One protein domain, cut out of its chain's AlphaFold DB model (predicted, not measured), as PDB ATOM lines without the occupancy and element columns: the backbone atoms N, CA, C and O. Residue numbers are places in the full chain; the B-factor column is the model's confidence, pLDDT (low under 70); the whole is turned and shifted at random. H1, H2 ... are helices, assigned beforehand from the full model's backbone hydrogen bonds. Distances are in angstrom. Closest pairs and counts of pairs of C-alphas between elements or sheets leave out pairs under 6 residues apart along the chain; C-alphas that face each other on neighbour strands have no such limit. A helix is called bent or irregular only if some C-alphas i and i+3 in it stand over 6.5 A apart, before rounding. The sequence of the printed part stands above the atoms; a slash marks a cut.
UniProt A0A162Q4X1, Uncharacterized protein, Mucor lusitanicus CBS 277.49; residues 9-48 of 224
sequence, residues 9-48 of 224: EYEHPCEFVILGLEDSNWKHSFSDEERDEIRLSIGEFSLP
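What this domain is: This is residues 9 to 48 of the 224 residues of an uncharacterized protein of Mucor lusitanicus CBS 277.49 (UniProt A0A162Q4X1). Look for one main helix, H2, with a long loop stretch, residues 9 to 23, that curves round to a single short helical turn, H1, before the chain folds back into H2; a tail, residues 43 to 48, sticks out. The printed part has 40 residues with two named helices, H1 then H2, and no named strand; the class is all helix, with 16 residues in named elements, under half. It is compact, with a radius of gyration of the C-alphas of 10.0 A and spans of 29 by 24 by 15 A.

How they stand to each other: After residues 9 to 23, find H1 at residues 24 to 28; a tight link of 3 residues leads to H2, residues 32 to 42. H1 and H2 meet only through their link. In H2 every O i to N i+4 pair is within hydrogen-bond range; in H1 it is 0 of 1, beside 1 of 2 O i to N i+3 pairs.

Where its parts are: Find C-alpha 24 at (-6.666, 13.510, 6.421), where H1 begins; it runs 7.8 A and is only just irregular, with C-alphas 25 and 28 6.53 A apart. H2 runs 15.7 A from C-alpha 32 at (-10.380, 10.219, -4.330) to C-alpha 42 at (-8.017, 25.119, -8.812).

The domain as a whole: The C-alphas of Glu 9 and Pro 48, the two farthest apart, are 30.1 A apart. The printed part has no cut. Confidence is under 70 at residues 9 to 17, 19 and 42 to 46.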
ATOM      1  N   GLU A   9     -17.710  18.718 -13.541       58.78
ATOM      2  CA  GLU A   9     -18.999  18.027 -13.667       58.78
ATOM      3  C   GLU A   9     -19.911  18.362 -12.478       58.78
ATOM      4  O   GLU A   9     -21.135  18.417 -12.640       58.78
ATOM      5  N   TYR A  10     -19.317  18.670 -11.319       59.09
ATOM      6  CA  TYR A  10     -20.022  19.015 -10.087       59.09
ATOM      7  C   TYR A  10     -19.505  20.329  -9.485       59.09
ATOM      8  O   TYR A  10     -18.314  20.623  -9.494       59.09
ATOM      9  N   GLU A  11     -20.419  21.145  -8.952       57.28
ATOM     10  CA  GLU A  11     -20.039  22.301  -8.137       57.28
ATOM     11  C   GLU A  11     -19.602  21.795  -6.758       57.28
ATOM     12  O   GLU A  11     -20.370  21.106  -6.085       57.28
ATOM     13  N   HIS A  12     -18.386  22.156  -6.345       64.31
ATOM     14  CA  HIS A  12     -17.809  21.795  -5.050       64.31
ATOM     15  C   HIS A  12     -17.885  22.995  -4.098       64.31
ATOM     16  O   HIS A  12     -16.922  23.765  -3.985       64.31
ATOM     17  N   PRO A  13     -19.025  23.222  -3.411       52.75
ATOM     18  CA  PRO A  13     -19.113  24.286  -2.425       52.75
ATOM     19  C   PRO A  13     -18.033  24.050  -1.368       52.75
ATOM     20  O   PRO A  13     -17.922  22.960  -0.815       52.75
ATOM     21  N   CYS A  14     -17.234  25.090  -1.120       56.41
ATOM     22  CA  CYS A  14     -16.049  25.099  -0.255       56.41
ATOM     23  C   CYS A  14     -14.715  24.661  -0.886       56.41
ATOM     24  O   CYS A  14     -13.729  24.658  -0.151       56.41
ATOM     25  N   GLU A  15     -14.612  24.408  -2.199       64.44
ATOM     26  CA  GLU A  15     -13.312  24.103  -2.842       64.44
ATOM     27  C   GLU A  15     -12.241  25.174  -2.551       64.44
ATOM     28  O   GLU A  15     -11.096  24.860  -2.236       64.44
ATOM     29  N   PHE A  16     -12.644  26.447  -2.506       61.91
ATOM     30  CA  PHE A  16     -11.768  27.587  -2.201       61.91
ATOM     31  C   PHE A  16     -11.398  27.738  -0.713       61.91
ATOM     32  O   PHE A  16     -10.607  28.611  -0.363       61.91
ATOM     33  N   VAL A  17     -11.990  26.932   0.172       61.09
ATOM     34  CA  VAL A  17     -11.737  26.939   1.627       61.09
ATOM     35  C   VAL A  17     -10.826  25.771   2.030       61.09
ATOM     36  O   VAL A  17     -10.345  25.698   3.164       61.09
ATOM     37  N   ILE A  18     -10.539  24.863   1.093       70.44
ATOM     38  CA  ILE A  18      -9.618  23.754   1.299       70.44
ATOM     39  C   ILE A  18      -8.189  24.292   1.197       70.44
ATOM     40  O   ILE A  18      -7.636  24.462   0.115       70.44
ATOM     41  N   LEU A  19      -7.565  24.541   2.350       67.69
ATOM     42  CA  LEU A  19      -6.161  24.971   2.413       67.69
ATOM     43  C   LEU A  19      -5.172  23.874   1.982       67.69
ATOM     44  O   LEU A  19      -4.022  24.167   1.667       67.69
ATOM     45  N   GLY A  20      -5.607  22.612   1.978       75.06
ATOM     46  CA  GLY A  20      -4.814  21.480   1.514       75.06
ATOM     47  C   GLY A  20      -5.667  20.230   1.357       75.06
ATOM     48  O   GLY A  20      -6.174  19.702   2.344       75.06
ATOM     49  N   LEU A  21      -5.799  19.743   0.120       77.00
ATOM     50  CA  LEU A  21      -6.563  18.530  -0.220       77.00
ATOM     51  C   LEU A  21      -5.964  17.250   0.383       77.00
ATOM     52  O   LEU A  21      -6.661  16.249   0.528       77.00
ATOM     53  N   GLU A  22      -4.684  17.293   0.760       79.19
ATOM     54  CA  GLU A  22      -3.968  16.166   1.366       79.19
ATOM     55  C   GLU A  22      -4.275  15.969   2.856       79.19
ATOM     56  O   GLU A  22      -3.872  14.959   3.442       79.19
ATOM     57  N   ASP A  23      -4.973  16.918   3.494       80.75
ATOM     58  CA  ASP A  23      -5.349  16.768   4.896       80.75
ATOM     59  C   ASP A  23      -6.264  15.544   5.064       80.75
ATOM     60  O   ASP A  23      -7.292  15.386   4.403       80.75
ATOM     61  N   SER A  24      -5.884  14.669   5.997       82.62
ATOM     62  CA  SER A  24      -6.666  13.510   6.421       82.62
ATOM     63  C   SER A  24      -8.126  13.825   6.750       82.62
ATOM     64  O   SER A  24      -8.977  12.961   6.543       82.62
ATOM     65  N   ASN A  25      -8.422  15.048   7.199       80.00
ATOM     66  CA  ASN A  25      -9.778  15.509   7.483       80.00
ATOM     67  C   ASN A  25     -10.701  15.418   6.255       80.00
ATOM     68  O   ASN A  25     -11.882  15.115   6.400       80.00
ATOM     69  N   TRP A  26     -10.161  15.606   5.047       80.94
ATOM     70  CA  TRP A  26     -10.930  15.605   3.801       80.94
ATOM     71  C   TRP A  26     -11.181  14.215   3.226       80.94
ATOM     72  O   TRP A  26     -12.121  14.043   2.457       80.94
ATOM     73  N   LYS A  27     -10.407  13.201   3.633       81.25
ATOM     74  CA  LYS A  27     -10.541  11.819   3.127       81.25
ATOM     75  C   LYS A  27     -11.907  11.197   3.418       81.25
ATOM     76  O   LYS A  27     -12.299  10.241   2.761       81.25
ATOM     77  N   HIS A  28     -12.607  11.711   4.425       79.44
ATOM     78  CA  HIS A  28     -13.954  11.276   4.790       79.44
ATOM     79  C   HIS A  28     -15.058  12.130   4.159       79.44
ATOM     80  O   HIS A  28     -16.218  11.725   4.187       79.44
ATOM     81  N   SER A  29     -14.709  13.304   3.634       78.19
ATOM     82  CA  SER A  29     -15.650  14.260   3.046       78.19
ATOM     83  C   SER A  29     -15.690  14.182   1.525       78.19
ATOM     84  O   SER A  29     -16.747  14.418   0.958       78.19
ATOM     85  N   PHE A  30     -14.571  13.825   0.893       81.62
ATOM     86  CA  PHE A  30     -14.431  13.735  -0.555       81.62
ATOM     87  C   PHE A  30     -13.819  12.392  -0.949       81.62
ATOM     88  O   PHE A  30     -12.819  11.941  -0.368       81.62
ATOM     89  N   SER A  31     -14.399  11.777  -1.975       83.62
ATOM     90  CA  SER A  31     -13.809  10.635  -2.673       83.62
ATOM     91  C   SER A  31     -12.435  10.988  -3.263       83.62
ATOM     92  O   SER A  31     -12.028  12.154  -3.296       83.62
ATOM     93  N   ASP A  32     -11.663   9.974  -3.658       84.44
ATOM     94  CA  ASP A  32     -10.380  10.219  -4.330       84.44
ATOM     95  C   ASP A  32     -10.617  10.921  -5.681       84.44
ATOM     96  O   ASP A  32      -9.901  11.862  -6.017       84.44
ATOM     97  N   GLU A  33     -11.688  10.552  -6.389       83.00
ATOM     98  CA  GLU A  33     -12.096  11.147  -7.661       83.00
ATOM     99  C   GLU A  33     -12.485  12.628  -7.519       83.00
ATOM    100  O   GLU A  33     -12.019  13.457  -8.299       83.00
ATOM    101  N   GLU A  34     -13.276  12.990  -6.503       80.44
ATOM    102  CA  GLU A  34     -13.643  14.392  -6.235       80.44
ATOM    103  C   GLU A  34     -12.425  15.231  -5.830       80.44
ATOM    104  O   GLU A  34     -12.300  16.385  -6.234       80.44
ATOM    105  N   ARG A  35     -11.480  14.668  -5.064       81.88
ATOM    106  CA  ARG A  35     -10.234  15.376  -4.718       81.88
ATOM    107  C   ARG A  35      -9.357  15.621  -5.938       81.88
ATOM    108  O   ARG A  35      -8.734  16.680  -6.022       81.88
ATOM    109  N   ASP A  36      -9.312  14.678  -6.872       82.44
ATOM    110  CA  ASP A  36      -8.612  14.855  -8.142       82.44
ATOM    111  C   ASP A  36      -9.308  15.902  -9.023       82.44
ATOM    112  O   ASP A  36      -8.632  16.751  -9.606       82.44
ATOM    113  N   GLU A  37     -10.643  15.911  -9.053       79.81
ATOM    114  CA  GLU A  37     -11.436  16.924  -9.752       79.81
ATOM    115  C   GLU A  37     -11.171  18.338  -9.196       79.81
ATOM    116  O   GLU A  37     -10.832  19.244  -9.961       79.81
ATOM    117  N   ILE A  38     -11.217  18.512  -7.869       78.19
ATOM    118  CA  ILE A  38     -10.922  19.791  -7.198       78.19
ATOM    119  C   ILE A  38      -9.460  20.214  -7.434       78.19
ATOM    120  O   ILE A  38      -9.163  21.391  -7.648       78.19
ATOM    121  N   ARG A  39      -8.510  19.268  -7.437       80.00
ATOM    122  CA  ARG A  39      -7.102  19.586  -7.724       80.00
ATOM    123  C   ARG A  39      -6.932  20.130  -9.146       80.00
ATOM    124  O   ARG A  39      -6.164  21.067  -9.359       80.00
ATOM    125  N   LEU A  40      -7.642  19.551 -10.113       78.12
ATOM    126  CA  LEU A  40      -7.611  19.985 -11.509       78.12
ATOM    127  C   LEU A  40      -8.344  21.318 -11.731       78.12
ATOM    128  O   LEU A  40      -7.952  22.067 -12.628       78.12
ATOM    129  N   SER A  41      -9.373  21.630 -10.934       72.19
ATOM    130  CA  SER A  41     -10.162  22.863 -11.069       72.19
ATOM    131  C   SER A  41      -9.429  24.108 -10.577       72.19
ATOM    132  O   SER A  41      -9.450  25.141 -11.248       72.19
ATOM    133  N   ILE A  42      -8.747  24.005  -9.433       68.50
ATOM    134  CA  ILE A  42      -8.017  25.119  -8.812       68.50
ATOM    135  C   ILE A  42      -6.742  25.448  -9.607       68.50
ATOM    136  O   ILE A  42      -6.286  26.594  -9.623       68.50
ATOM    137  N   GLY A  43      -6.194  24.456 -10.316       66.19
ATOM    138  CA  GLY A  43      -4.902  24.556 -10.981       66.19
ATOM    139  C   GLY A  43      -3.744  24.616  -9.980       66.19
ATOM    140  O   GLY A  43      -3.921  24.690  -8.764       66.19
ATOM    141  N   GLU A  44      -2.517  24.569 -10.495       65.62
ATOM    142  CA  GLU A  44      -1.319  24.640  -9.660       65.62
ATOM    143  C   GLU A  44      -1.084  26.095  -9.216       65.62
ATOM    144  O   GLU A  44      -0.438  26.893  -9.897       65.62
ATOM    145  N   PHE A  45      -1.673  26.476  -8.080       66.50
ATOM    146  CA  PHE A  45      -1.448  27.782  -7.470       66.50
ATOM    147  C   PHE A  45      -0.267  27.713  -6.497       66.50
ATOM    148  O   PHE A  45      -0.356  27.128  -5.417       66.50
ATOM    149  N   SER A  46       0.850  28.336  -6.870       68.38
ATOM    150  CA  SER A  46       1.985  28.511  -5.964       68.38
ATOM    151  C   SER A  46       1.747  29.737  -5.083       68.38
ATOM    152  O   SER A  46       1.714  30.873  -5.563       68.38
ATOM    153  N   LEU A  47       1.570  29.501  -3.782       71.31
ATOM    154  CA  LEU A  47       1.588  30.569  -2.790       71.31
ATOM    155  C   LEU A  47       2.996  31.183  -2.732       71.31
ATOM    156  O   LEU A  47       3.979  30.439  -2.748       71.31
ATOM    157  N   PRO A  48       3.114  32.519  -2.633       80.50
ATOM    158  CA  PRO A  48       4.407  33.142  -2.404       80.50
ATOM    159  C   PRO A  48       4.994  32.645  -1.082       80.50
ATOM    160  O   PRO A  48       4.264  32.402  -0.116       80.50
TER     161      PRO A  48